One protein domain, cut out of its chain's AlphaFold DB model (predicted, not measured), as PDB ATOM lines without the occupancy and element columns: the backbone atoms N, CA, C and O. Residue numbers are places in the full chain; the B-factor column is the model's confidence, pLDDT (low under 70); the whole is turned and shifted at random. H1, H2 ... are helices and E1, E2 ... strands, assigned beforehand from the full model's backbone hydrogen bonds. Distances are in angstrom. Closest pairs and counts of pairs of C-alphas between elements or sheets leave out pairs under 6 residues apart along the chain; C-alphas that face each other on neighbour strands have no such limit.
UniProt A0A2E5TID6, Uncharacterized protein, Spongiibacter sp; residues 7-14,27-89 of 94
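Overview. This is residues 7 to 14 and 27 to 89 of the 94 residues of an uncharacterized protein of Spongiibacter sp (UniProt A0A2E5TID6). With little regular structure, this is a small, strongly twisted three-strand sheet with short helix H1 over one face and a long loop, residues 27 to 48, round its outside. Short parallel pairings tie residues 7 to 8 to E3 and 41 to 42 to E1. The printed part has 71 residues, 21 in named elements, H1, E1, E2, E3 along the chain, class mixed. The sheet, E1 - E2 - E3, is antiparallel; the whole is compact, radius of gyration of the C-alphas 11.2 A, spans 29 by 27 by 20 A.

Along the chain. E1 is residues 65 to 69, E2 74 to 79, 16.2 A long, and E3 84 to 88, ending at C-alpha 88 (12.367, 2.619, 20.177). H1, residues 49 to 53, begins at C-alpha 49 (17.809, -6.870, 12.653).

Arrangement. The strands form a meander, each the antiparallel neighbour of the one before. N 67 and O 76, and N 77 and O 86, are within hydrogen-bond range, 2.9 A each. H1 is on the sheet, height 8.6 A, only just over E2 with 3 C-alphas.

Size, cuts and confidence. Residues 15 to 26 are cut out, leaving 17.0 A between C-alphas 14 and 27. Residue 14 has pLDDT under 70.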
ATOM      1  N   VAL A   7      21.630  -0.252  11.898       89.75
ATOM      2  CA  VAL A   7      20.662  -0.618  12.944       89.75
ATOM      3  C   VAL A   7      21.217  -0.219  14.307       89.75
ATOM      4  O   VAL A   7      22.248  -0.727  14.740       89.75
ATOM      5  N   PHE A   8      20.510   0.677  14.988       90.44
ATOM      6  CA  PHE A   8      20.860   1.202  16.303       90.44
ATOM      7  C   PHE A   8      19.970   0.566  17.365       90.44
ATOM      8  O   PHE A   8      18.755   0.478  17.194       90.44
ATOM      9  N   VAL A   9      20.578   0.129  18.465       88.81
ATOM     10  CA  VAL A   9      19.899  -0.538  19.584       88.81
ATOM     11  C   VAL A   9      20.223   0.156  20.900       88.81
ATOM     12  O   VAL A   9      21.256   0.818  21.019       88.81
ATOM     13  N   PHE A  10      19.387  -0.033  21.916       86.69
ATOM     14  CA  PHE A  10      19.676   0.464  23.255       86.69
ATOM     15  C   PHE A  10      20.938  -0.199  23.816       86.69
ATOM     16  O   PHE A  10      21.035  -1.429  23.913       86.69
ATOM     17  N   ALA A  11      21.885   0.635  24.252       77.19
ATOM     18  CA  ALA A  11      23.174   0.199  24.784       77.19
ATOM     19  C   ALA A  11      23.041  -0.744  25.994       77.19
ATOM     20  O   ALA A  11      23.881  -1.626  26.185       77.19
ATOM     21  N   ASP A  12      21.968  -0.616  26.774       73.12
ATOM     22  CA  ASP A  12      21.792  -1.368  28.018       73.12
ATOM     23  C   ASP A  12      20.927  -2.629  27.864       73.12
ATOM     24  O   ASP A  12      21.061  -3.566  28.652       73.12
ATOM     25  N   GLN A  13      20.064  -2.710  26.842       70.00
ATOM     26  CA  GLN A  13      19.056  -3.781  26.750       70.00
ATOM     27  C   GLN A  13      19.572  -5.075  26.104       70.00
ATOM     28  O   GLN A  13      19.084  -6.160  26.422       70.00
ATOM     29  N   HIS A  14      20.598  -4.995  25.251       66.50
ATOM     30  CA  HIS A  14      21.106  -6.153  24.496       66.50
ATOM     31  C   HIS A  14      22.497  -6.627  24.940       66.50
ATOM     32  O   HIS A  14      23.155  -7.360  24.211       66.50
ATOM     33  N   SER A  27      23.344   9.917  20.782       87.62
ATOM     34  CA  SER A  27      22.198  10.556  21.430       87.62
ATOM     35  C   SER A  27      20.939  10.502  20.555       87.62
ATOM     36  O   SER A  27      20.995  10.246  19.350       87.62
ATOM     37  N   GLU A  28      19.776  10.774  21.150       87.12
ATOM     38  CA  GLU A  28      18.506  10.837  20.413       87.12
ATOM     39  C   GLU A  28      18.518  11.927  19.330       87.12
ATOM     40  O   GLU A  28      17.953  11.741  18.247       87.12
ATOM     41  N   GLU A  29      19.183  13.053  19.607       87.38
ATOM     42  CA  GLU A  29      19.367  14.158  18.668       87.38
ATOM     43  C   GLU A  29      20.259  13.760  17.493       87.38
ATOM     44  O   GLU A  29      19.923  14.075  16.353       87.38
ATOM     45  N   GLU A  30      21.356  13.042  17.744       88.94
ATOM     46  CA  GLU A  30      22.247  12.536  16.689       88.94
ATOM     47  C   GLU A  30      21.549  11.499  15.803       88.94
ATOM     48  O   GLU A  30      21.808  11.421  14.604       88.94
ATOM     49  N   LEU A  31      20.606  10.748  16.375       91.25
ATOM     50  CA  LEU A  31      19.759   9.803  15.650       91.25
ATOM     51  C   LEU A  31      18.505  10.449  15.042       91.25
ATOM     52  O   LEU A  31      17.683   9.752  14.447       91.25
ATOM     53  N   HIS A  32      18.357  11.771  15.166       92.12
ATOM     54  CA  HIS A  32      17.256  12.559  14.614       92.12
ATOM     55  C   HIS A  32      15.863  12.057  15.053       92.12
ATOM     56  O   HIS A  32      14.883  12.201  14.315       92.12
ATOM     57  N   LEU A  33      15.733  11.473  16.250       89.00
ATOM     58  CA  LEU A  33      14.452  10.938  16.734       89.00
ATOM     59  C   LEU A  33      13.381  12.028  16.888       89.00
ATOM     60  O   LEU A  33      12.194  11.777  16.697       89.00
ATOM     61  N   ASN A  34      13.801  13.268  17.131       91.81
ATOM     62  CA  ASN A  34      12.944  14.452  17.178       91.81
ATOM     63  C   ASN A  34      12.289  14.817  15.831       91.81
ATOM     64  O   ASN A  34      11.410  15.676  15.800       91.81
ATOM     65  N   THR A  35      12.720  14.208  14.720       92.81
ATOM     66  CA  THR A  35      12.142  14.443  13.385       92.81
ATOM     67  C   THR A  35      10.959  13.534  13.069       92.81
ATOM     68  O   THR A  35      10.270  13.760  12.074       92.81
ATOM     69  N   LEU A  36      10.706  12.533  13.918       91.56
ATOM     70  CA  LEU A  36       9.655  11.551  13.702       91.56
ATOM     71  C   LEU A  36       8.266  12.195  13.574       91.56
ATOM     72  O   LEU A  36       7.934  13.129  14.309       91.56
ATOM     73  N   PRO A  37       7.418  11.673  12.669       90.25
ATOM     74  CA  PRO A  37       6.033  12.103  12.583       90.25
ATOM     75  C   PRO A  37       5.266  11.716  13.855       90.25
ATOM     76  O   PRO A  37       5.576  10.724  14.511       90.25
ATOM     77  N   ALA A  38       4.214  12.480  14.166       87.62
ATOM     78  CA  ALA A  38       3.341  12.204  15.310       87.62
ATOM     79  C   ALA A  38       2.669  10.819  15.227       87.62
ATOM     80  O   ALA A  38       2.420  10.187  16.250       87.62
ATOM     81  N   GLU A  39       2.403  10.347  14.008       91.50
ATOM     82  CA  GLU A  39       1.910   9.002  13.730       91.50
ATOM     83  C   GLU A  39       2.961   8.224  12.941       91.50
ATOM     84  O   GLU A  39       3.399   8.645  11.868       91.50
ATOM     85  N   LEU A  40       3.363   7.075  13.483       95.38
ATOM     86  CA  LEU A  40       4.263   6.144  12.812       95.38
ATOM     87  C   LEU A  40       3.486   5.258  11.836       95.38
ATOM     88  O   LEU A  40       2.271   5.116  11.950       95.38
ATOM     89  N   ASN A  41       4.194   4.631  10.899       95.50
ATOM     90  CA  ASN A  41       3.613   3.775   9.868       95.50
ATOM     91  C   ASN A  41       3.918   2.294  10.153       95.50
ATOM     92  O   ASN A  41       4.998   1.822   9.785       95.50
ATOM     93  N   PRO A  42       3.013   1.534  10.802       95.94
ATOM     94  CA  PRO A  42       3.258   0.136  11.126       95.94
ATOM     95  C   PRO A  42       3.403  -0.716   9.867       95.94
ATOM     96  O   PRO A  42       2.624  -0.618   8.916       95.94
ATOM     97  N   LYS A  43       4.394  -1.599   9.883       95.88
ATOM     98  CA  LYS A  43       4.705  -2.536   8.807       95.88
ATOM     99  C   LYS A  43       4.772  -3.963   9.352       95.88
ATOM    100  O   LYS A  43       4.912  -4.149  10.562       95.88
ATOM    101  N   PRO A  44       4.705  -4.985   8.478       94.88
ATOM    102  CA  PRO A  44       4.881  -6.368   8.901       94.88
ATOM    103  C   PRO A  44       6.183  -6.563   9.684       94.88
ATOM    104  O   PRO A  44       7.234  -6.033   9.297       94.88
ATOM    105  N   SER A  45       6.092  -7.329  10.771       94.44
ATOM    106  CA  SER A  45       7.223  -7.667  11.630       94.44
ATOM    107  C   SER A  45       8.322  -8.395  10.854       94.44
ATOM    108  O   SER A  45       8.066  -9.080   9.862       94.44
ATOM    109  N   MET A  46       9.550  -8.268  11.340       93.88
ATOM    110  CA  MET A  46      10.742  -8.895  10.778       93.88
ATOM    111  C   MET A  46      11.324  -9.913  11.753       93.88
ATOM    112  O   MET A  46      11.215  -9.783  12.972       93.88
ATOM    113  N   ALA A  47      11.972 -10.945  11.217       90.94
ATOM    114  CA  ALA A  47      12.569 -11.982  12.050       90.94
ATOM    115  C   ALA A  47      13.820 -11.480  12.796       90.94
ATOM    116  O   ALA A  47      13.988 -11.792  13.974       90.94
ATOM    117  N   SER A  48      14.681 -10.697  12.138       90.31
ATOM    118  CA  SER A  48      15.986 -10.259  12.657       90.31
ATOM    119  C   SER A  48      16.318  -8.813  12.272       90.31
ATOM    120  O   SER A  48      15.751  -8.276  11.323       90.31
ATOM    121  N   SER A  49      17.263  -8.194  12.990       87.56
ATOM    122  CA  SER A  49      17.809  -6.870  12.653       87.56
ATOM    123  C   SER A  49      18.502  -6.863  11.291       87.56
ATOM    124  O   SER A  49      18.305  -5.935  10.522       87.56
ATOM    125  N   LEU A  50      19.207  -7.944  10.938       87.38
ATOM    126  CA  LEU A  50      19.836  -8.106   9.622       87.38
ATOM    127  C   LEU A  50      18.822  -7.994   8.468       87.38
ATOM    128  O   LEU A  50      19.147  -7.499   7.393       87.38
ATOM    129  N   ALA A  51      17.573  -8.426   8.684       87.75
ATOM    130  CA  ALA A  51      16.524  -8.277   7.680       87.75
ATOM    131  C   ALA A  51      16.149  -6.805   7.434       87.75
ATOM    132  O   ALA A  51      15.684  -6.489   6.345       87.75
ATOM    133  N   LEU A  52      16.358  -5.912   8.410       90.19
ATOM    134  CA  LEU A  52      16.125  -4.474   8.261       90.19
ATOM    135  C   LEU A  52      17.193  -3.801   7.390       90.19
ATOM    136  O   LEU A  52      16.859  -2.921   6.595       90.19
ATOM    137  N   GLU A  53      18.450  -4.238   7.503       87.75
ATOM    138  CA  GLU A  53      19.596  -3.682   6.767       87.75
ATOM    139  C   GLU A  53      19.437  -3.828   5.245       87.75
ATOM    140  O   GLU A  53      19.859  -2.959   4.485       87.75
ATOM    141  N   GLY A  54      18.807  -4.919   4.796       86.00
ATOM    142  CA  GLY A  54      18.669  -5.267   3.377       86.00
ATOM    143  C   GLY A  54      17.445  -4.686   2.659       86.00
ATOM    144  O   GLY A  54      17.332  -4.850   1.442       86.00
ATOM    145  N   LEU A  55      16.527  -4.020   3.372       88.62
ATOM    146  CA  LEU A  55      15.232  -3.601   2.813       88.62
ATOM    147  C   LEU A  55      15.353  -2.604   1.657       88.62
ATOM    148  O   LEU A  55      14.530  -2.632   0.745       88.62
ATOM    149  N   GLU A  56      16.403  -1.778   1.640       84.75
ATOM    150  CA  GLU A  56      16.612  -0.743   0.616       84.75
ATOM    151  C   GLU A  56      16.579  -1.282  -0.824       84.75
ATOM    152  O   GLU A  56      16.255  -0.545  -1.754       84.75
ATOM    153  N   SER A  57      16.883  -2.569  -1.022       82.75
ATOM    154  CA  SER A  57      16.940  -3.182  -2.352       82.75
ATOM    155  C   SER A  57      15.597  -3.708  -2.877       82.75
ATOM    156  O   SER A  57      15.480  -3.924  -4.082       82.75
ATOM    157  N   TYR A  58      14.596  -3.955  -2.022       83.62
ATOM    158  CA  TYR A  58      13.352  -4.636  -2.436       83.62
ATOM    159  C   TYR A  58      12.066  -4.147  -1.754       83.62
ATOM    160  O   TYR A  58      10.986  -4.329  -2.311       83.62
ATOM    161  N   ASP A  59      12.159  -3.514  -0.589       88.94
ATOM    162  CA  ASP A  59      11.049  -2.844   0.099       88.94
ATOM    163  C   ASP A  59      11.600  -1.575   0.773       88.94
ATOM    164  O   ASP A  59      11.783  -1.561   1.995       88.94
ATOM    165  N   PRO A  60      11.966  -0.541  -0.019       91.50
ATOM    166  CA  PRO A  60      12.696   0.609   0.494       91.50
ATOM    167  C   PRO A  60      11.923   1.293   1.627       91.50
ATOM    168  O   PRO A  60      10.782   1.724   1.413       91.50
ATOM    169  N   PRO A  61      12.520   1.409   2.823       93.94
ATOM    170  CA  PRO A  61      11.831   1.986   3.961       93.94
ATOM    171  C   PRO A  61      11.657   3.494   3.810       93.94
ATOM    172  O   PRO A  61      12.410   4.179   3.115       93.94
ATOM    173  N   ARG A  62      10.632   4.019   4.479       95.06
ATOM    174  CA  ARG A  62      10.311   5.447   4.510       95.06
ATOM    175  C   ARG A  62      10.410   5.975   5.929       95.06
ATOM    176  O   ARG A  62      10.228   5.236   6.891       95.06
ATOM    177  N   HIS A  63      10.693   7.270   6.055       96.44
ATOM    178  CA  HIS A  63      10.757   7.920   7.359       96.44
ATOM    179  C   HIS A  63       9.488   7.652   8.183       96.44
ATOM    180  O   HIS A  63       8.380   7.883   7.693       96.44
ATOM    181  N   GLY A  64       9.660   7.165   9.412       95.88
ATOM    182  CA  GLY A  64       8.559   6.817  10.310       95.88
ATOM    183  C   GLY A  64       7.980   5.411  10.111       95.88
ATOM    184  O   GLY A  64       7.047   5.051  10.828       95.88
ATOM    185  N   ASP A  65       8.508   4.600   9.185       96.75
ATOM    186  CA  ASP A  65       8.147   3.182   9.095       96.75
ATOM    187  C   ASP A  65       8.533   2.455  10.385       96.75
ATOM    188  O   ASP A  65       9.661   2.576  10.857       96.75
ATOM    189  N   LEU A  66       7.594   1.687  10.935       96.56
ATOM    190  CA  LEU A  66       7.706   1.019  12.225       96.56
ATOM    191  C   LEU A  66       7.612  -0.495  12.055       96.56
ATOM    192  O   LEU A  66       6.635  -0.998  11.499       96.56
ATOM    193  N   ARG A  67       8.602  -1.231  12.560       96.06
ATOM    194  CA  ARG A  67       8.644  -2.698  12.496       96.06
ATOM    195  C   ARG A  67       9.011  -3.298  13.840       96.06
ATOM    196  O   ARG A  67       9.969  -2.871  14.474       96.06
ATOM    197  N   ASP A  68       8.292  -4.339  14.237       95.50
ATOM    198  CA  ASP A  68       8.721  -5.203  15.336       95.50
ATOM    199  C   ASP A  68       9.735  -6.238  14.814       95.50
ATOM    200  O   ASP A  68       9.559  -6.791  13.726       95.50
ATOM    201  N   VAL A  69      10.787  -6.515  15.586       92.94
ATOM    202  CA  VAL A  69      11.831  -7.504  15.283       92.94
ATOM    203  C   VAL A  69      11.805  -8.619  16.325       92.94
ATOM    204  O   VAL A  69      12.200  -8.429  17.478       92.94
ATOM    205  N   SER A  70      11.373  -9.813  15.916       91.62
ATOM    206  CA  SER A  70      11.094 -10.920  16.842       91.62
ATOM    207  C   SER A  70      12.335 -11.448  17.571       91.62
ATOM    208  O   SER A  70      12.260 -11.704  18.770       91.62
ATOM    209  N   ALA A  71      13.494 -11.569  16.910       88.25
ATOM    210  CA  ALA A  71      14.726 -12.057  17.551       88.25
ATOM    211  C   ALA A  71      15.235 -11.143  18.685       88.25
ATOM    212  O   ALA A  71      15.898 -11.595  19.628       88.25
ATOM    213  N   LEU A  72      14.916  -9.849  18.606       86.94
ATOM    214  CA  LEU A  72      15.279  -8.865  19.623       86.94
ATOM    215  C   LEU A  72      14.146  -8.607  20.619       86.94
ATOM    216  O   LEU A  72      14.438  -8.135  21.712       86.94
ATOM    217  N   ASN A  73      12.909  -9.013  20.301       89.31
ATOM    218  CA  ASN A  73      11.698  -8.621  21.025       89.31
ATOM    219  C   ASN A  73      11.628  -7.094  21.202       89.31
ATOM    220  O   ASN A  73      11.375  -6.585  22.291       89.31
ATOM    221  N   ALA A  74      11.927  -6.386  20.115       91.31
ATOM    222  CA  ALA A  74      12.124  -4.947  20.090       91.31
ATOM    223  C   ALA A  74      11.432  -4.335  18.874       91.31
ATOM    224  O   ALA A  74      11.081  -5.035  17.921       91.31
ATOM    225  N   ARG A  75      11.258  -3.019  18.904       94.56
ATOM    226  CA  ARG A  75      10.606  -2.253  17.851       94.56
ATOM    227  C   ARG A  75      11.579  -1.245  17.272       94.56
ATOM    228  O   ARG A  75      12.312  -0.609  18.015       94.56
ATOM    229  N   PHE A  76      11.549  -1.091  15.956       95.25
ATOM    230  CA  PHE A  76      12.452  -0.228  15.213       95.25
ATOM    231  C   PHE A  76      11.673   0.744  14.348       95.25
ATOM    232  O   PHE A  76      10.692   0.361  13.705       95.25
ATOM    233  N   VAL A  77      12.147   1.983  14.301       96.44
ATOM    234  CA  VAL A  77      11.642   3.019  13.404       96.44
ATOM    235  C   VAL A  77      12.715   3.422  12.400       96.44
ATOM    236  O   VAL A  77      13.886   3.539  12.760       96.44
ATOM    237  N   TYR A  78      12.339   3.621  11.138       96.12
ATOM    238  CA  TYR A  78      13.273   4.088  10.116       96.12
ATOM    239  C   TYR A  78      13.390   5.615  10.107       96.12
ATOM    240  O   TYR A  78      12.397   6.348  10.004       96.12
ATOM    241  N   ILE A  79      14.628   6.099  10.144       94.81
ATOM    242  CA  ILE A  79      14.982   7.511  10.091       94.81
ATOM    243  C   ILE A  79      15.692   7.802   8.766       94.81
ATOM    244  O   ILE A  79      16.827   7.382   8.543       94.81
ATOM    245  N   ASP A  80      15.036   8.563   7.884       93.62
ATOM    246  CA  ASP A  80      15.555   8.838   6.539       93.62
ATOM    247  C   ASP A  80      16.819   9.709   6.557       93.62
ATOM    248  O   ASP A  80      17.713   9.505   5.738       93.62
ATOM    249  N   GLY A  81      16.931  10.622   7.529       90.75
ATOM    250  CA  GLY A  81      18.077  11.527   7.670       90.75
ATOM    251  C   GLY A  81      19.412  10.821   7.926       90.75
ATOM    252  O   GLY A  81      20.445  11.325   7.497       90.75
ATOM    253  N   ILE A  82      19.380   9.644   8.560       91.56
ATOM    254  CA  ILE A  82      20.566   8.817   8.847       91.56
ATOM    255  C   ILE A  82      20.570   7.494   8.067       91.56
ATOM    256  O   ILE A  82      21.478   6.688   8.243       91.56
ATOM    257  N   LYS A  83      19.550   7.256   7.228       91.62
ATOM    258  CA  LYS A  83      19.331   5.995   6.496       91.62
ATOM    259  C   LYS A  83      19.463   4.765   7.403       91.62
ATOM    260  O   LYS A  83      20.150   3.799   7.079       91.62
ATOM    261  N   GLY A  84      18.815   4.822   8.566       92.75
ATOM    262  CA  GLY A  84      19.009   3.848   9.636       92.75
ATOM    263  C   GLY A  84      17.733   3.500  10.390       92.75
ATOM    264  O   GLY A  84      16.782   4.280  10.447       92.75
ATOM    265  N   TRP A  85      17.729   2.308  10.974       94.56
ATOM    266  CA  TRP A  85      16.693   1.808  11.865       94.56
ATOM    267  C   TRP A  85      17.114   2.015  13.310       94.56
ATOM    268  O   TRP A  85      18.183   1.566  13.708       94.56
ATOM    269  N   VAL A  86      16.264   2.653  14.105       93.94
ATOM    270  CA  VAL A  86      16.548   2.950  15.510       93.94
ATOM    271  C   VAL A  86      15.563   2.204  16.392       93.94
ATOM    272  O   VAL A  86      14.353   2.276  16.166       93.94
ATOM    273  N   GLU A  87      16.074   1.463  17.371       93.56
ATOM    274  CA  GLU A  87      15.255   0.838  18.402       93.56
ATOM    275  C   GLU A  87      14.516   1.912  19.206       93.56
ATOM    276  O   GLU A  87      15.105   2.891  19.660       93.56
ATOM    277  N   VAL A  88      13.213   1.726  19.389       91.94
ATOM    278  CA  VAL A  88      12.367   2.619  20.177       91.94
ATOM    279  C   VAL A  88      11.725   1.842  21.308       91.94
ATOM    280  O   VAL A  88      11.355   0.674  21.155       91.94
ATOM    281  N   ALA A  89      11.573   2.499  22.456       84.50
ATOM    282  CA  ALA A  89      10.876   1.903  23.579       84.50
ATOM    283  C   ALA A  89       9.451   1.539  23.148       84.50
ATOM    284  O   ALA A  89       8.720   2.359  22.587       84.50
TER     285      ALA A  89